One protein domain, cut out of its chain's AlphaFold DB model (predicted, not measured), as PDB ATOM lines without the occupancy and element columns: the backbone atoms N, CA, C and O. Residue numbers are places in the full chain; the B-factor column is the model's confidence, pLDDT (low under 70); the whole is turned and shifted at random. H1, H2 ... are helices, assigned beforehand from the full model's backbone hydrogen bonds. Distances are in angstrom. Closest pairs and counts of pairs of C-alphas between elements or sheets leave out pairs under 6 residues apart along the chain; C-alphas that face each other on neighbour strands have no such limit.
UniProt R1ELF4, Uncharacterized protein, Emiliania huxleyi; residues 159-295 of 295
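What this domain is: This is residues 159 to 295 of the 295 residues of an uncharacterized protein of Emiliania huxleyi (UniProt R1ELF4). The helix H1 runs slantwise beside a helical hairpin of H5 and H6, and the long helix H3 crosses H1 nearly at a right angle and reaches the last part of H6. H4 crosses the later part of H3, while the short H2 folds back on the last part of H1, and residues 181 to 186, of which 181 and 182 belong to H1, stick out. The printed part has 137 residues with six named helices, H1 to H6 in order along the chain, and no named strand; the class is all helix. It is compact, with a radius of gyration of the C-alphas of 16.0 A, and spans 42 by 32 by 29 A.

How they stand to each other: H1, residues 159 to 182, and H3, residues 195 to 216, are the hubs, touching 3 helices each. They touch about perpendicular, at 75 degrees, through residues 165 to 173 and 197 to 205; their closest C-alphas, of Gly 169 and Leu 201, are 3.7 A apart. H5, residues 252 to 268, and H6, residues 272 to 290, touch as a hairpin, opposite ways at a shallow tilt of 6 degrees, closest at the C-alphas of Met 266 and Lys 275, 5.7 A. With H1 they form a bundle, three helices running roughly along one another. H1 touches H5 with residues 159 to 163 alone, closest at the C-alphas of Phe 163 and Leu 255, 7.1 A. H1 and H6 are close but not clearly touching, with the closest C-alphas, of Met 170 and Leu 281, 7.1 A apart. H3 touches H6 with residues 207 to 212 alone, at a steep tilt of 62 degrees, closest at the C-alphas of Ala 211 and Thr 288, 5.3 A. H4, residues 232 to 245, touches H3 about perpendicular, at 89 degrees, closest at the C-alphas of Ser 210 and Ala 238, 5.6 A. H2, residues 188 to 193, makes a hairpin with H1, closest at the C-alphas of Ile 179 and Gly 188, 6.3 A. H1, H4 and H6 have every O i to N i+4 pair within hydrogen-bond range; H2 has 1 of 2, H3 17 of 18 and H5 11 of 13.

Where its parts are: H1 begins at C-alpha 159 (263.801, 228.561, 235.832) and is 34.7 A long. H3 is 32.4 A, H6 26.7 A, H5 25.6 A and H4 19.7 A long. H6 ends at C-alpha 290 (274.524, 233.466, 241.019).

The domain as a whole: The C-alphas farthest apart, of Thr 185 and Pro 248, are 45.6 A apart. The printed part has no cut, and the link from H3 to H4 is long. Mean pLDDT of the printed part is 81.6; 31 residues are under 70, among them 216 to 238.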
ATOM      1  N   TRP A 159     262.987 227.336 235.766       82.94
ATOM      2  CA  TRP A 159     263.801 228.561 235.832       82.94
ATOM      3  C   TRP A 159     263.074 229.808 235.300       82.94
ATOM      4  O   TRP A 159     263.280 230.904 235.820       82.94
ATOM      5  N   LYS A 160     262.221 229.666 234.272       85.50
ATOM      6  CA  LYS A 160     261.497 230.785 233.648       85.50
ATOM      7  C   LYS A 160     260.430 231.316 234.595       85.50
ATOM      8  O   LYS A 160     260.302 232.527 234.752       85.50
ATOM      9  N   ARG A 161     259.699 230.415 235.260       85.25
ATOM     10  CA  ARG A 161     258.724 230.778 236.295       85.25
ATOM     11  C   ARG A 161     259.397 231.568 237.412       85.25
ATOM     12  O   ARG A 161     258.923 232.643 237.762       85.25
ATOM     13  N   ASP A 162     260.507 231.061 237.938       85.88
ATOM     14  CA  ASP A 162     261.240 231.721 239.020       85.88
ATOM     15  C   ASP A 162     261.783 233.088 238.586       85.88
ATOM     16  O   ASP A 162     261.617 234.073 239.302       85.88
ATOM     17  N   PHE A 163     262.348 233.183 237.378       89.44
ATOM     18  CA  PHE A 163     262.805 234.451 236.811       89.44
ATOM     19  C   PHE A 163     261.668 235.471 236.673       89.44
ATOM     20  O   PHE A 163     261.814 236.609 237.108       89.44
ATOM     21  N   ASN A 164     260.517 235.066 236.134       90.06
ATOM     22  CA  ASN A 164     259.365 235.954 235.974       90.06
ATOM     23  C   ASN A 164     258.824 236.434 237.325       90.06
ATOM     24  O   ASN A 164     258.500 237.610 237.471       90.06
ATOM     25  N   ARG A 165     258.775 235.557 238.335       89.12
ATOM     26  CA  ARG A 165     258.386 235.945 239.700       89.12
ATOM     27  C   ARG A 165     259.372 236.929 240.314       89.12
ATOM     28  O   ARG A 165     258.952 237.849 241.003       89.12
ATOM     29  N   LEU A 166     260.664 236.775 240.044       91.31
ATOM     30  CA  LEU A 166     261.680 237.716 240.507       91.31
ATOM     31  C   LEU A 166     261.559 239.088 239.851       91.31
ATOM     32  O   LEU A 166     261.607 240.094 240.550       91.31
ATOM     33  N   VAL A 167     261.378 239.133 238.531       93.50
ATOM     34  CA  VAL A 167     261.184 240.391 237.797       93.50
ATOM     35  C   VAL A 167     259.882 241.070 238.230       93.50
ATOM     36  O   VAL A 167     259.887 242.262 238.512       93.50
ATOM     37  N   SER A 168     258.795 240.311 238.391       91.88
ATOM     38  CA  SER A 168     257.534 240.823 238.944       91.88
ATOM     39  C   SER A 168     257.712 241.354 240.370       91.88
ATOM     40  O   SER A 168     257.224 242.435 240.684       91.88
ATOM     41  N   GLY A 169     258.472 240.659 241.221       92.88
ATOM     42  CA  GLY A 169     258.805 241.146 242.559       92.88
ATOM     43  C   GLY A 169     259.627 242.434 242.534       92.88
ATOM     44  O   GLY A 169     259.376 243.327 243.334       92.88
ATOM     45  N   MET A 170     260.562 242.566 241.588       94.69
ATOM     46  CA  MET A 170     261.330 243.793 241.366       94.69
ATOM     47  C   MET A 170     260.432 244.959 240.928       94.69
ATOM     48  O   MET A 170     260.581 246.055 241.458       94.69
ATOM     49  N   HIS A 171     259.489 244.731 240.007       92.88
ATOM     50  CA  HIS A 171     258.509 245.749 239.605       92.88
ATOM     51  C   HIS A 171     257.640 246.173 240.794       92.88
ATOM     52  O   HIS A 171     257.485 247.364 241.043       92.88
ATOM     53  N   ALA A 172     257.175 245.206 241.589       92.56
ATOM     54  CA  ALA A 172     256.389 245.475 242.784       92.56
ATOM     55  C   ALA A 172     257.156 246.301 243.833       92.56
ATOM     56  O   ALA A 172     256.549 247.154 244.470       92.56
ATOM     57  N   VAL A 173     258.476 246.098 244.001       94.62
ATOM     58  CA  VAL A 173     259.309 246.980 244.848       94.62
ATOM     59  C   VAL A 173     259.252 248.415 244.332       94.62
ATOM     60  O   VAL A 173     258.998 249.324 245.109       94.62
ATOM     61  N   VAL A 174     259.471 248.623 243.031       92.88
ATOM     62  CA  VAL A 174     259.470 249.970 242.438       92.88
ATOM     63  C   VAL A 174     258.107 250.643 242.605       92.88
ATOM     64  O   VAL A 174     258.052 251.810 242.980       92.88
ATOM     65  N   ASP A 175     257.011 249.913 242.390       89.88
ATOM     66  CA  ASP A 175     255.664 250.441 242.616       89.88
ATOM     67  C   ASP A 175     255.428 250.804 244.090       89.88
ATOM     68  O   ASP A 175     254.845 251.851 244.360       89.88
ATOM     69  N   CYS A 176     255.900 249.990 245.046       90.38
ATOM     70  CA  CYS A 176     255.822 250.319 246.475       90.38
ATOM     71  C   CYS A 176     256.522 251.647 246.795       90.38
ATOM     72  O   CYS A 176     255.923 252.480 247.470       90.38
ATOM     73  N   GLU A 177     257.746 251.855 246.296       90.75
ATOM     74  CA  GLU A 177     258.512 253.092 246.527       90.75
ATOM     75  C   GLU A 177     257.811 254.307 245.902       90.75
ATOM     76  O   GLU A 177     257.655 255.342 246.542       90.75
ATOM     77  N   ILE A 178     257.302 254.171 244.671       87.88
ATOM     78  CA  ILE A 178     256.561 255.248 243.998       87.88
ATOM     79  C   ILE A 178     255.291 255.615 244.781       87.88
ATOM     80  O   ILE A 178     254.989 256.797 244.942       87.88
ATOM     81  N   ILE A 179     254.540 254.618 245.260       86.62
ATOM     82  CA  ILE A 179     253.324 254.836 246.058       86.62
ATOM     83  C   ILE A 179     253.664 255.494 247.398       86.62
ATOM     84  O   ILE A 179     252.895 256.329 247.871       86.62
ATOM     85  N   GLU A 180     254.783 255.128 248.026       86.75
ATOM     86  CA  GLU A 180     255.218 255.781 249.261       86.75
ATOM     87  C   GLU A 180     255.571 257.256 249.019       86.75
ATOM     88  O   GLU A 180     255.106 258.121 249.762       86.75
ATOM     89  N   ASP A 181     256.319 257.547 247.952       84.38
ATOM     90  CA  ASP A 181     256.792 258.896 247.628       84.38
ATOM     91  C   ASP A 181     255.667 259.847 247.193       84.38
ATOM     92  O   ASP A 181     255.646 261.018 247.581       84.38
ATOM     93  N   ILE A 182     254.740 259.368 246.358       83.06
ATOM     94  CA  ILE A 182     253.673 260.187 245.751       83.06
ATOM     95  C   ILE A 182     252.389 260.161 246.602       83.06
ATOM     96  O   ILE A 182     251.559 261.071 246.522       83.06
ATOM     97  N   GLY A 183     252.239 259.160 247.473       76.69
ATOM     98  CA  GLY A 183     251.049 258.914 248.282       76.69
ATOM     99  C   GLY A 183     250.039 257.974 247.612       76.69
ATOM    100  O   GLY A 183     250.244 257.441 246.525       76.69
ATOM    101  N   HIS A 184     248.906 257.743 248.285       66.19
ATOM    102  CA  HIS A 184     247.852 256.834 247.818       66.19
ATOM    103  C   HIS A 184     246.991 257.451 246.697       66.19
ATOM    104  O   HIS A 184     245.813 257.746 246.898       66.19
ATOM    105  N   THR A 185     247.578 257.656 245.520       70.00
ATOM    106  CA  THR A 185     246.901 258.065 244.277       70.00
ATOM    107  C   THR A 185     246.473 256.841 243.443       70.00
ATOM    108  O   THR A 185     246.429 255.716 243.957       70.00
ATOM    109  N   GLU A 186     246.111 257.033 242.164       61.06
ATOM    110  CA  GLU A 186     245.716 255.962 241.230       61.06
ATOM    111  C   GLU A 186     246.730 254.805 241.157       61.06
ATOM    112  O   GLU A 186     246.347 253.669 240.891       61.06
ATOM    113  N   GLU A 187     248.001 255.064 241.451       58.38
ATOM    114  CA  GLU A 187     249.107 254.110 241.519       58.38
ATOM    115  C   GLU A 187     248.890 253.027 242.583       58.38
ATOM    116  O   GLU A 187     249.289 251.880 242.383       58.38
ATOM    117  N   GLY A 188     248.155 253.327 243.659       61.25
ATOM    118  CA  GLY A 188     247.736 252.335 244.651       61.25
ATOM    119  C   GLY A 188     246.831 251.231 244.083       61.25
ATOM    120  O   GLY A 188     246.588 250.234 244.765       61.25
ATOM    121  N   ARG A 189     246.326 251.387 242.850       69.75
ATOM    122  CA  ARG A 189     245.636 250.324 242.106       69.75
ATOM    123  C   ARG A 189     246.598 249.252 241.597       69.75
ATOM    124  O   ARG A 189     246.237 248.084 241.640       69.75
ATOM    125  N   ARG A 190     247.847 249.596 241.249       70.69
ATOM    126  CA  ARG A 190     248.820 248.648 240.665       70.69
ATOM    127  C   ARG A 190     249.074 247.424 241.543       70.69
ATOM    128  O   ARG A 190     249.073 246.301 241.059       70.69
ATOM    129  N   LEU A 191     249.245 247.630 242.850       80.38
ATOM    130  CA  LEU A 191     249.463 246.530 243.798       80.38
ATOM    131  C   LEU A 191     248.160 245.891 244.295       80.38
ATOM    132  O   LEU A 191     248.166 244.738 244.722       80.38
ATOM    133  N   ARG A 192     247.055 246.645 244.284       78.06
ATOM    134  CA  ARG A 192     245.747 246.189 244.769       78.06
ATOM    135  C   ARG A 192     245.073 245.250 243.778       78.06
ATOM    136  O   ARG A 192     244.536 244.226 244.190       78.06
ATOM    137  N   ASP A 193     245.115 245.613 242.503       78.31
ATOM    138  CA  ASP A 193     244.408 244.914 241.434       78.31
ATOM    139  C   ASP A 193     245.195 243.677 240.966       78.31
ATOM    140  O   ASP A 193     244.617 242.744 240.412       78.31
ATOM    141  N   GLU A 194     246.490 243.603 241.305       82.25
ATOM    142  CA  GLU A 194     247.362 242.465 241.018       82.25
ATOM    143  C   GLU A 194     247.945 241.838 242.305       82.25
ATOM    144  O   GLU A 194     249.135 241.980 242.608       82.25
ATOM    145  N   PRO A 195     247.154 241.072 243.086       78.44
ATOM    146  CA  PRO A 195     247.617 240.484 244.350       78.44
ATOM    147  C   PRO A 195     248.804 239.517 244.178       78.44
ATOM    148  O   PRO A 195     249.560 239.274 245.124       78.44
ATOM    149  N   GLY A 196     249.007 238.983 242.967       83.81
ATOM    150  CA  GLY A 196     250.178 238.178 242.614       83.81
ATOM    151  C   GLY A 196     251.503 238.937 242.759       83.81
ATOM    152  O   GLY A 196     252.501 238.338 243.169       83.81
ATOM    153  N   SER A 197     251.509 240.252 242.525       87.62
ATOM    154  CA  SER A 197     252.696 241.106 242.653       87.62
ATOM    155  C   SER A 197     253.224 241.153 244.084       87.62
ATOM    156  O   SER A 197     254.432 241.068 244.294       87.62
ATOM    157  N   ILE A 198     252.344 241.167 245.091       87.56
ATOM    158  CA  ILE A 198     252.752 241.122 246.505       87.56
ATOM    159  C   ILE A 198     253.413 239.777 246.831       87.56
ATOM    160  O   ILE A 198     254.453 239.727 247.488       87.56
ATOM    161  N   LEU A 199     252.854 238.663 246.349       85.25
ATOM    162  CA  LEU A 199     253.457 237.340 246.552       85.25
ATOM    163  C   LEU A 199     254.826 237.227 245.870       85.25
ATOM    164  O   LEU A 199     255.732 236.583 246.403       85.25
ATOM    165  N   ASN A 200     254.988 237.854 244.708       89.62
ATOM    166  CA  ASN A 200     256.248 237.901 243.975       89.62
ATOM    167  C   ASN A 200     257.277 238.828 244.636       89.62
ATOM    168  O   ASN A 200     258.458 238.483 244.688       89.62
ATOM    169  N   LEU A 201     256.837 239.933 245.242       91.31
ATOM    170  CA  LEU A 201     257.661 240.788 246.096       91.31
ATOM    171  C   LEU A 201     258.232 239.996 247.279       91.31
ATOM    172  O   LEU A 201     259.446 239.964 247.482       91.31
ATOM    173  N   TYR A 202     257.375 239.292 248.025       88.12
ATOM    174  CA  TYR A 202     257.822 238.431 249.123       88.12
ATOM    175  C   TYR A 202     258.747 237.315 248.632       88.12
ATOM    176  O   TYR A 202     259.743 237.013 249.288       88.12
ATOM    177  N   TYR A 203     258.457 236.717 247.477       87.00
ATOM    178  CA  TYR A 203     259.322 235.712 246.866       87.00
ATOM    179  C   TYR A 203     260.732 236.263 246.596       87.00
ATOM    180  O   TYR A 203     261.715 235.653 247.020       87.00
ATOM    181  N   ALA A 204     260.834 237.437 245.963       91.06
ATOM    182  CA  ALA A 204     262.108 238.092 245.680       91.06
ATOM    183  C   ALA A 204     262.864 238.452 246.966       91.06
ATOM    184  O   ALA A 204     264.041 238.122 247.101       91.06
ATOM    185  N   TYR A 205     262.176 239.039 247.949       90.56
ATOM    186  CA  TYR A 205     262.750 239.368 249.255       90.56
ATOM    187  C   TYR A 205     263.358 238.141 249.950       90.56
ATOM    188  O   TYR A 205     264.514 238.155 250.380       90.56
ATOM    189  N   MET A 206     262.602 237.045 250.016       86.25
ATOM    190  CA  MET A 206     263.032 235.810 250.673       86.25
ATOM    191  C   MET A 206     264.215 235.157 249.955       86.25
ATOM    192  O   MET A 206     265.123 234.636 250.611       86.25
ATOM    193  N   LEU A 207     264.236 235.203 248.620       85.94
ATOM    194  CA  LEU A 207     265.354 234.689 247.836       85.94
ATOM    195  C   LEU A 207     266.631 235.509 248.080       85.94
ATOM    196  O   LEU A 207     267.685 234.924 248.330       85.94
ATOM    197  N   THR A 208     266.529 236.840 248.104       90.44
ATOM    198  CA  THR A 208     267.655 237.743 248.396       90.44
ATOM    199  C   THR A 208     268.228 237.502 249.792       90.44
ATOM    200  O   THR A 208     269.436 237.316 249.937       90.44
ATOM    201  N   LEU A 209     267.383 237.409 250.826       86.50
ATOM    202  CA  LEU A 209     267.840 237.094 252.189       86.50
ATOM    203  C   LEU A 209     268.554 235.740 252.272       86.50
ATOM    204  O   LEU A 209     269.540 235.592 252.999       86.50
ATOM    205  N   SER A 210     268.069 234.754 251.518       84.12
ATOM    206  CA  SER A 210     268.692 233.434 251.446       84.12
ATOM    207  C   SER A 210     270.097 233.517 250.844       84.12
ATOM    208  O   SER A 210     271.038 232.975 251.420       84.12
ATOM    209  N   ALA A 211     270.268 234.258 249.746       86.62
ATOM    210  CA  ALA A 211     271.573 234.459 249.116       86.62
ATOM    211  C   ALA A 211     272.558 235.240 250.008       86.62
ATOM    212  O   ALA A 211     273.728 234.865 250.113       86.62
ATOM    213  N   ILE A 212     272.095 236.282 250.710       85.69
ATOM    214  CA  ILE A 212     272.921 237.037 251.674       85.69
ATOM    215  C   ILE A 212     273.447 236.110 252.776       85.69
ATOM    216  O   ILE A 212     274.621 236.161 253.140       85.69
ATOM    217  N   ARG A 213     272.602 235.216 253.297       81.19
ATOM    218  CA  ARG A 213     273.022 234.251 254.319       81.19
ATOM    219  C   ARG A 213     274.092 233.299 253.800       81.19
ATOM    220  O   ARG A 213     275.084 233.068 254.485       81.19
ATOM    221  N   GLU A 214     273.876 232.737 252.619       79.62
ATOM    222  CA  GLU A 214     274.769 231.743 252.016       79.62
ATOM    223  C   GLU A 214     276.160 232.337 251.740       79.62
ATOM    224  O   GLU A 214     277.174 231.717 252.052       79.62
ATOM    225  N   THR A 215     276.210 233.587 251.282       80.94
ATOM    226  CA  THR A 215     277.466 234.321 251.053       80.94
ATOM    227  C   THR A 215     278.139 234.780 252.352       80.94
ATOM    228  O   THR A 215     279.370 234.817 252.428       80.94
ATOM    229  N   SER A 216     277.368 235.078 253.407       68.81
ATOM    230  CA  SER A 216     277.918 235.517 254.701       68.81
ATOM    231  C   SER A 216     278.813 234.472 255.375       68.81
ATOM    232  O   SER A 216     279.762 234.843 256.064       68.81
ATOM    233  N   ALA A 217     278.572 233.181 255.120       61.66
ATOM    234  CA  ALA A 217     279.352 232.085 255.688       61.66
ATOM    235  C   ALA A 217     280.801 232.037 255.174       61.66
ATOM    236  O   ALA A 217     281.634 231.348 255.761       61.66
ATOM    237  N   GLN A 218     281.112 232.734 254.075       59.31
ATOM    238  CA  GLN A 218     282.349 232.488 253.345       59.31
ATOM    239  C   GLN A 218     283.482 233.492 253.550       59.31
ATOM    240  O   GLN A 218     284.606 233.081 253.270       59.31
ATOM    241  N   ARG A 219     283.298 234.755 253.988       55.44
ATOM    242  CA  ARG A 219     284.463 235.686 253.957       55.44
ATOM    243  C   ARG A 219     284.437 237.029 254.697       55.44
ATOM    244  O   ARG A 219     285.483 237.672 254.705       55.44
ATOM    245  N   TYR A 220     283.345 237.484 255.318       58.22
ATOM    246  CA  TYR A 220     283.312 238.845 255.888       58.22
ATOM    247  C   TYR A 220     282.973 238.875 257.381       58.22
ATOM    248  O   TYR A 220     281.831 238.657 257.783       58.22
ATOM    249  N   THR A 221     283.956 239.275 258.196       57.47
ATOM    250  CA  THR A 221     283.836 239.498 259.653       57.47
ATOM    251  C   THR A 221     282.751 240.514 260.029       57.47
ATOM    252  O   THR A 221     282.247 240.503 261.150       57.47
ATOM    253  N   LEU A 222     282.341 241.372 259.087       58.34
ATOM    254  CA  LEU A 222     281.265 242.349 259.271       58.34
ATOM    255  C   LEU A 222     279.865 241.720 259.422       58.34
ATOM    256  O   LEU A 222     278.995 242.341 260.033       58.34
ATOM    257  N   MET A 223     279.641 240.519 258.873       55.47
ATOM    258  CA  MET A 223     278.334 239.834 258.859       55.47
ATOM    259  C   MET A 223     278.254 238.648 259.835       55.47
ATOM    260  O   MET A 223     277.166 238.140 260.109       55.47
ATOM    261  N   ASP A 224     279.390 238.250 260.411       54.88
ATOM    262  CA  ASP A 224     279.578 236.995 261.155       54.88
ATOM    263  C   ASP A 224     278.673 236.869 262.402       54.88
ATOM    264  O   ASP A 224     278.193 235.795 262.749       54.88
ATOM    265  N   LYS A 225     278.312 237.990 263.042       55.56
ATOM    266  CA  LYS A 225     277.443 237.985 264.239       55.56
ATOM    267  C   LYS A 225     275.937 237.934 263.952       55.56
ATOM    268  O   LYS A 225     275.152 237.949 264.897       55.56
ATOM    269  N   ARG A 226     275.503 237.953 262.687       56.12
ATOM    270  CA  ARG A 226     274.096 238.253 262.331       56.12
ATOM    271  C   ARG A 226     273.406 237.193 261.474       56.12
ATOM    272  O   ARG A 226     272.199 237.278 261.271       56.12
ATOM    273  N   SER A 227     274.121 236.145 261.073       54.34
ATOM    274  CA  SER A 227     273.558 234.953 260.418       54.34
ATOM    275  C   SER A 227     272.518 234.212 261.281       54.34
ATOM    276  O   SER A 227     271.674 233.495 260.744       54.34
ATOM    277  N   ALA A 228     272.519 234.442 262.600       58.28
ATOM    278  CA  ALA A 228     271.539 233.909 263.550       58.28
ATOM    279  C   ALA A 228     270.138 234.558 263.464       58.28
ATOM    280  O   ALA A 228     269.199 234.035 264.054       58.28
ATOM    281  N   LEU A 229     269.977 235.676 262.743       58.44
ATOM    282  CA  LEU A 229     268.734 236.464 262.737       58.44
ATOM    283  C   LEU A 229     267.696 236.021 261.697       58.44
ATOM    284  O   LEU A 229     266.630 236.624 261.616       58.44
ATOM    285  N   LEU A 230     267.972 234.999 260.879       64.88
ATOM    286  CA  LEU A 230     267.030 234.579 259.840       64.88
ATOM    287  C   LEU A 230     266.079 233.474 260.343       64.88
ATOM    288  O   LEU A 230     266.545 232.372 260.654       64.88
ATOM    289  N   PRO A 231     264.749 233.720 260.372       67.50
ATOM    290  CA  PRO A 231     263.764 232.762 260.870       67.50
ATOM    291  C   PRO A 231     263.824 231.404 260.158       67.50
ATOM    292  O   PRO A 231     264.049 231.337 258.948       67.50
ATOM    293  N   ASN A 232     263.490 230.320 260.872       68.94
ATOM    294  CA  ASN A 232     263.445 228.940 260.350       68.94
ATOM    295  C   ASN A 232     262.644 228.788 259.038       68.94
ATOM    296  O   ASN A 232     262.985 227.971 258.185       68.94
ATOM    297  N   LYS A 233     261.614 229.614 258.815       62.53
ATOM    298  CA  LYS A 233     260.832 229.607 257.566       62.53
ATOM    299  C   LYS A 233     261.572 230.188 256.363       62.53
ATOM    300  O   LYS A 233     261.389 229.674 255.262       62.53
ATOM    301  N   VAL A 234     262.444 231.182 256.561       65.50
ATOM    302  CA  VAL A 234     263.366 231.632 255.504       65.50
ATOM    303  C   VAL A 234     264.252 230.472 255.084       65.50
ATOM    304  O   VAL A 234     264.477 230.273 253.900       65.50
ATOM    305  N   GLN A 235     264.667 229.639 256.038       66.94
ATOM    306  CA  GLN A 235     265.492 228.464 255.765       66.94
ATOM    307  C   GLN A 235     264.743 227.396 254.965       66.94
ATOM    308  O   GLN A 235     265.306 226.839 254.030       66.94
ATOM    309  N   SER A 236     263.475 227.135 255.294       68.50
ATOM    310  CA  SER A 236     262.641 226.194 254.537       68.50
ATOM    311  C   SER A 236     262.368 226.692 253.114       68.50
ATOM    312  O   SER A 236     262.571 225.939 252.165       68.50
ATOM    313  N   ALA A 237     262.013 227.970 252.942       65.31
ATOM    314  CA  ALA A 237     261.844 228.570 251.619       65.31
ATOM    315  C   ALA A 237     263.153 228.536 250.812       65.31
ATOM    316  O   ALA A 237     263.158 228.117 249.655       65.31
ATOM    317  N   ALA A 238     264.280 228.887 251.441       68.75
ATOM    318  CA  ALA A 238     265.609 228.782 250.849       68.75
ATOM    319  C   ALA A 238     265.918 227.347 250.405       68.75
ATOM    320  O   ALA A 238     266.425 227.144 249.303       68.75
ATOM    321  N   ALA A 239     265.619 226.351 251.239       76.44
ATOM    322  CA  ALA A 239     265.860 224.947 250.934       76.44
ATOM    323  C   ALA A 239     265.032 224.479 249.730       76.44
ATOM    324  O   ALA A 239     265.606 223.903 248.809       76.44
ATOM    325  N   SER A 240     263.736 224.801 249.676       73.06
ATOM    326  CA  SER A 240     262.878 224.472 248.526       73.06
ATOM    327  C   SER A 240     263.374 225.127 247.238       73.06
ATOM    328  O   SER A 240     263.472 224.479 246.200       73.06
ATOM    329  N   LEU A 241     263.761 226.402 247.313       67.56
ATOM    330  CA  LEU A 241     264.317 227.121 246.170       67.56
ATOM    331  C   LEU A 241     265.666 226.537 245.739       67.56
ATOM    332  O   LEU A 241     265.986 226.552 244.558       67.56
ATOM    333  N   ARG A 242     266.485 226.057 246.685       75.62
ATOM    334  CA  ARG A 242     267.769 225.408 246.380       75.62
ATOM    335  C   ARG A 242     267.536 224.074 245.686       75.62
ATOM    336  O   ARG A 242     268.125 223.846 244.646       75.62
ATOM    337  N   ALA A 243     266.651 223.237 246.221       81.75
ATOM    338  CA  ALA A 243     266.309 221.957 245.609       81.75
ATOM    339  C   ALA A 243     265.845 222.138 244.154       81.75
ATOM    340  O   ALA A 243     266.267 221.394 243.276       81.75
ATOM    341  N   HIS A 244     265.051 223.179 243.890       78.88
ATOM    342  CA  HIS A 244     264.630 223.532 242.538       78.88
ATOM    343  C   HIS A 244     265.790 224.033 241.657       78.88
ATOM    344  O   HIS A 244     265.936 223.589 240.523       78.88
ATOM    345  N   ALA A 245     266.647 224.909 242.187       74.75
ATOM    346  CA  ALA A 245     267.819 225.447 241.493       74.75
ATOM    347  C   ALA A 245     268.908 224.394 241.200       74.75
ATOM    348  O   ALA A 245     269.671 224.551 240.250       74.75
ATOM    349  N   SER A 246     268.986 223.338 242.012       80.56
ATOM    350  CA  SER A 246     269.883 222.192 241.828       80.56
ATOM    351  C   SER A 246     269.298 221.113 240.910       80.56
ATOM    352  O   SER A 246     269.970 220.113 240.659       80.56
ATOM    353  N   SER A 247     268.065 221.283 240.418       83.06
ATOM    354  CA  SER A 247     267.485 220.368 239.433       83.06
ATOM    355  C   SER A 247     268.330 220.374 238.150       83.06
ATOM    356  O   SER A 247     268.722 221.457 237.704       83.06
ATOM    357  N   PRO A 248     268.591 219.214 237.515       80.88
ATOM    358  CA  PRO A 248     269.306 219.156 236.237       80.88
ATOM    359  C   PRO A 248     268.625 219.977 235.129       80.88
ATOM    360  O   PRO A 248     269.299 220.461 234.221       80.88
ATOM    361  N   ASP A 249     267.315 220.205 235.243       79.75
ATOM    362  CA  ASP A 249     266.529 220.994 234.287       79.75
ATOM    363  C   ASP A 249     266.697 222.512 234.486       79.75
ATOM    364  O   ASP A 249     266.245 223.334 233.677       79.75
ATOM    365  N   PHE A 250     267.363 222.928 235.568       81.56
ATOM    366  CA  PHE A 250     267.560 224.333 235.874       81.56
ATOM    367  C   PHE A 250     268.704 224.922 235.039       81.56
ATOM    368  O   PHE A 250     269.889 224.865 235.369       81.56
ATOM    369  N   ALA A 251     268.342 225.553 233.925       84.12
ATOM    370  CA  ALA A 251     269.288 226.159 232.994       84.12
ATOM    371  C   ALA A 251     269.855 227.506 233.502       84.12
ATOM    372  O   ALA A 251     269.510 228.576 232.994       84.12
ATOM    373  N   VAL A 252     270.783 227.464 234.467       83.25
ATOM    374  CA  VAL A 252     271.447 228.642 235.083       83.25
ATOM    375  C   VAL A 252     271.984 229.640 234.057       83.25
ATOM    376  O   VAL A 252     271.894 230.856 234.225       83.25
ATOM    377  N   TRP A 253     272.558 229.142 232.966       83.69
ATOM    378  CA  TRP A 253     273.124 229.994 231.926       83.69
ATOM    379  C   TRP A 253     272.049 230.838 231.217       83.69
ATOM    380  O   TRP A 253     272.323 231.990 230.878       83.69
ATOM    381  N   LYS A 254     270.818 230.319 231.051       87.12
ATOM    382  CA  LYS A 254     269.691 231.074 230.473       87.12
ATOM    383  C   LYS A 254     269.306 232.221 231.395       87.12
ATOM    384  O   LYS A 254     269.094 233.337 230.933       87.12
ATOM    385  N   LEU A 255     269.291 231.960 232.697       86.44
ATOM    386  CA  LEU A 255     269.014 232.958 233.718       86.44
ATOM    387  C   LEU A 255     270.050 234.094 233.701       86.44
ATOM    388  O   LEU A 255     269.674 235.262 233.648       86.44
ATOM    389  N   ARG A 256     271.346 233.753 233.642       86.81
ATOM    390  CA  ARG A 256     272.451 234.722 233.503       86.81
ATOM    391  C   ARG A 256     272.349 235.544 232.215       86.81
ATOM    392  O   ARG A 256     272.605 236.746 232.219       86.81
ATOM    393  N   LEU A 257     271.971 234.910 231.106       88.50
ATOM    394  CA  LEU A 257     271.771 235.606 229.836       88.50
ATOM    395  C   LEU A 257     270.593 236.590 229.919       88.50
ATOM    396  O   LEU A 257     270.711 237.734 229.482       88.50
ATOM    397  N   ARG A 258     269.477 236.177 230.531       92.44
ATOM    398  CA  ARG A 258     268.285 237.020 230.695       92.44
ATOM    399  C   ARG A 258     268.522 238.194 231.642       92.44
ATOM    400  O   ARG A 258     268.133 239.305 231.296       92.44
ATOM    401  N   THR A 259     269.218 238.008 232.764       91.69
ATOM    402  CA  THR A 259     269.596 239.133 233.642       91.69
ATOM    403  C   THR A 259     270.562 240.095 232.953       91.69
ATOM    404  O   THR A 259     270.423 241.309 233.099       91.69
ATOM    405  N   ARG A 260     271.496 239.593 232.128       92.50
ATOM    406  CA  ARG A 260     272.356 240.446 231.290       92.50
ATOM    407  C   ARG A 260     271.540 241.283 230.306       92.50
ATOM    408  O   ARG A 260     271.817 242.472 230.170       92.50
ATOM    409  N   HIS A 261     270.552 240.694 229.632       93.88
ATOM    410  CA  HIS A 261     269.664 241.438 228.732       93.88
ATOM    411  C   HIS A 261     268.843 242.481 229.494       93.88
ATOM    412  O   HIS A 261     268.802 243.636 229.083       93.88
ATOM    413  N   LEU A 262     268.290 242.119 230.653       94.75
ATOM    414  CA  LEU A 262     267.560 243.050 231.512       94.75
ATOM    415  C   LEU A 262     268.433 244.246 231.930       94.75
ATOM    416  O   LEU A 262     267.991 245.389 231.884       94.75
ATOM    417  N   LYS A 263     269.719 244.012 232.229       95.31
ATOM    418  CA  LYS A 263     270.689 245.082 232.512       95.31
ATOM    419  C   LYS A 263     270.934 245.988 231.303       95.31
ATOM    420  O   LYS A 263     271.174 247.178 231.480       95.31
ATOM    421  N   LEU A 264     270.929 245.449 230.082       93.44
ATOM    422  CA  LEU A 264     271.074 246.255 228.864       93.44
ATOM    423  C   LEU A 264     269.841 247.131 228.621       93.44
ATOM    424  O   LEU A 264     270.003 248.286 228.237       93.44
ATOM    425  N   ILE A 265     268.642 246.620 228.913       95.25
ATOM    426  CA  ILE A 265     267.383 247.378 228.820       95.25
ATOM    427  C   ILE A 265     267.397 248.594 229.756       95.25
ATOM    428  O   ILE A 265     266.892 249.647 229.379       95.25
ATOM    429  N   MET A 266     268.071 248.527 230.914       95.12
ATOM    430  CA  MET A 266     268.248 249.706 231.781       95.12
ATOM    431  C   MET A 266     268.972 250.869 231.073       95.12
ATOM    432  O   MET A 266     268.799 252.024 231.448       95.12
ATOM    433  N   GLY A 267     269.741 250.603 230.009       91.44
ATOM    434  CA  GLY A 267     270.316 251.634 229.137       91.44
ATOM    435  C   GLY A 267     269.270 252.524 228.454       91.44
ATOM    436  O   GLY A 267     269.573 253.671 228.142       91.44
ATOM    437  N   CYS A 268     268.052 252.010 228.281       92.88
ATOM    438  CA  CYS A 268     266.922 252.659 227.619       92.88
ATOM    439  C   CYS A 268     265.989 253.414 228.568       92.88
ATOM    440  O   CYS A 268     265.046 254.049 228.114       92.88
ATOM    441  N   VAL A 269     266.234 253.358 229.878       92.50
ATOM    442  CA  VAL A 269     265.452 254.121 230.851       92.50
ATOM    443  C   VAL A 269     265.915 255.579 230.820       92.50
ATOM    444  O   VAL A 269     267.054 255.877 231.176       92.50
ATOM    445  N   GLU A 270     265.032 256.484 230.397       88.50
ATOM    446  CA  GLU A 270     265.325 257.924 230.281       88.50
ATOM    447  C   GLU A 270     265.481 258.604 231.653       88.50
ATOM    448  O   GLU A 270     266.303 259.502 231.842       88.50
ATOM    449  N   CYS A 271     264.710 258.157 232.646       91.12
ATOM    450  CA  CYS A 271     264.794 258.646 234.018       91.12
ATOM    451  C   CYS A 271     266.113 258.196 234.668       91.12
ATOM    452  O   CYS A 271     266.272 257.023 235.002       91.12
ATOM    453  N   ASN A 272     267.045 259.125 234.914       92.69
ATOM    454  CA  ASN A 272     268.349 258.809 235.514       92.69
ATOM    455  C   ASN A 272     268.231 258.099 236.871       92.69
ATOM    456  O   ASN A 272     268.920 257.110 237.096       92.69
ATOM    457  N   VAL A 273     267.339 258.556 237.757       93.88
ATOM    458  CA  VAL A 273     267.117 257.926 239.074       93.88
ATOM    459  C   VAL A 273     266.641 256.481 238.892       93.88
ATOM    460  O   VAL A 273     267.260 255.546 239.397       93.88
ATOM    461  N   CYS A 274     265.618 256.284 238.063       94.69
ATOM    462  CA  CYS A 274     265.063 254.977 237.729       94.69
ATOM    463  C   CYS A 274     266.111 254.057 237.079       94.69
ATOM    464  O   CYS A 274     266.181 252.873 237.396       94.69
ATOM    465  N   LYS A 275     266.981 254.603 236.218       94.81
ATOM    466  CA  LYS A 275     268.099 253.889 235.590       94.81
ATOM    467  C   LYS A 275     269.108 253.400 236.625       94.81
ATOM    468  O   LYS A 275     269.547 252.254 236.533       94.81
ATOM    469  N   VAL A 276     269.463 254.226 237.614       96.06
ATOM    470  CA  VAL A 276     270.358 253.823 238.713       96.06
ATOM    471  C   VAL A 276     269.721 252.718 239.546       96.06
ATOM    472  O   VAL A 276     270.292 251.632 239.629       96.06
ATOM    473  N   HIS A 277     268.534 252.956 240.109       96.19
ATOM    474  CA  HIS A 277     267.874 251.988 240.989       96.19
ATOM    475  C   HIS A 277     267.525 250.687 240.260       96.19
ATOM    476  O   HIS A 277     267.806 249.607 240.772       96.19
ATOM    477  N   GLY A 278     267.021 250.769 239.027       96.31
ATOM    478  CA  GLY A 278     266.775 249.603 238.181       96.31
ATOM    479  C   GLY A 278     268.055 248.811 237.906       96.31
ATOM    480  O   GLY A 278     268.070 247.592 238.048       96.31
ATOM    481  N   THR A 279     269.172 249.485 237.608       96.62
ATOM    482  CA  THR A 279     270.466 248.807 237.414       96.62
ATOM    483  C   THR A 279     270.946 248.111 238.691       96.62
ATOM    484  O   THR A 279     271.393 246.964 238.620       96.62
ATOM    485  N   VAL A 280     270.833 248.770 239.849       96.44
ATOM    486  CA  VAL A 280     271.177 248.189 241.159       96.44
ATOM    487  C   VAL A 280     270.328 246.950 241.436       96.44
ATOM    488  O   VAL A 280     270.878 245.895 241.750       96.44
ATOM    489  N   LEU A 281     269.006 247.042 241.257       96.56
ATOM    490  CA  LEU A 281     268.076 245.934 241.481       96.56
ATOM    491  C   LEU A 281     268.372 244.747 240.561       96.56
ATOM    492  O   LEU A 281     268.468 243.616 241.035       96.56
ATOM    493  N   VAL A 282     268.595 244.984 239.265       96.50
ATOM    494  CA  VAL A 282     268.903 243.920 238.297       96.50
ATOM    495  C   VAL A 282     270.227 243.224 238.623       96.50
ATOM    496  O   VAL A 282     270.322 241.998 238.525       96.50
ATOM    497  N   ILE A 283     271.254 243.971 239.041       95.44
ATOM    498  CA  ILE A 283     272.544 243.393 239.447       95.44
ATOM    499  C   ILE A 283     272.416 242.635 240.774       95.44
ATOM    500  O   ILE A 283     272.971 241.541 240.906       95.44
ATOM    501  N   GLY A 284     271.655 243.161 241.736       94.31
ATOM    502  CA  GLY A 284     271.343 242.471 242.989       94.31
ATOM    503  C   GLY A 284     270.590 241.161 242.752       94.31
ATOM    504  O   GLY A 284     270.930 240.131 243.340       94.31
ATOM    505  N   LEU A 285     269.641 241.164 241.813       92.75
ATOM    506  CA  LEU A 285     268.929 239.972 241.365       92.75
ATOM    507  C   LEU A 285     269.887 238.948 240.750       92.75
ATOM    508  O   LEU A 285     269.889 237.781 241.135       92.75
ATOM    509  N   ALA A 286     270.734 239.386 239.816       91.75
ATOM    510  CA  ALA A 286     271.719 238.523 239.174       91.75
ATOM    511  C   ALA A 286     272.679 237.897 240.197       91.75
ATOM    512  O   ALA A 286     272.949 236.699 240.122       91.75
ATOM    513  N   SER A 287     273.128 238.680 241.181       91.75
ATOM    514  CA  SER A 287     274.009 238.226 242.266       91.75
ATOM    515  C   SER A 287     273.311 237.212 243.174       91.75
ATOM    516  O   SER A 287     273.884 236.176 243.504       91.75
ATOM    517  N   THR A 288     272.047 237.472 243.519       89.25
ATOM    518  CA  THR A 288     271.196 236.562 244.302       89.25
ATOM    519  C   THR A 288     271.054 235.212 243.611       89.25
ATOM    520  O   THR A 288     271.155 234.173 244.252       89.25
ATOM    521  N   LEU A 289     270.854 235.222 242.296       87.00
ATOM    522  CA  LEU A 289     270.741 234.011 241.494       87.00
ATOM    523  C   LEU A 289     272.089 233.291 241.371       87.00
ATOM    524  O   LEU A 289     272.151 232.075 241.521       87.00
ATOM    525  N   GLN A 290     273.179 234.028 241.152       85.69
ATOM    526  CA  GLN A 290     274.524 233.466 241.019       85.69
ATOM    527  C   GLN A 290     275.002 232.765 242.293       85.69
ATOM    528  O   GLN A 290     275.483 231.636 242.204       85.69
ATOM    529  N   ALA A 291     274.814 233.390 243.459       83.06
ATOM    530  CA  ALA A 291     275.255 232.866 244.754       83.06
ATOM    531  C   ALA A 291     274.724 231.455 245.062       83.06
ATOM    532  O   ALA A 291     275.320 230.730 245.851       83.06
ATOM    533  N   ARG A 292     273.618 231.051 244.432       73.12
ATOM    534  CA  ARG A 292     272.957 229.761 244.681       73.12
ATOM    535  C   ARG A 292     273.438 228.628 243.788       73.12
ATOM    536  O   ARG A 292     273.107 227.481 244.061       73.12
ATOM    537  N   HIS A 293     274.178 228.943 242.729       72.19
ATOM    538  CA  HIS A 293     274.655 227.955 241.758       72.19
ATOM    539  C   HIS A 293     276.156 227.682 241.846       72.19
ATOM    540  O   HIS A 293     276.647 226.805 241.147       72.19
ATOM    541  N   GLU A 294     276.892 228.447 242.652       64.69
ATOM    542  CA  GLU A 294     278.340 228.276 242.835       64.69
ATOM    543  C   GLU A 294     278.701 227.396 244.045       64.69
ATOM    544  O   GLU A 294     279.878 227.273 244.377       64.69
ATOM    545  N   VAL A 295     277.700 226.775 244.684       51.66
ATOM    546  CA  VAL A 295     277.846 225.824 245.802       51.66
ATOM    547  C   VAL A 295     277.544 224.416 245.313       51.66
ATOM    548  O   VAL A 295     278.345 223.515 245.635       51.66
TER     549      VAL A 295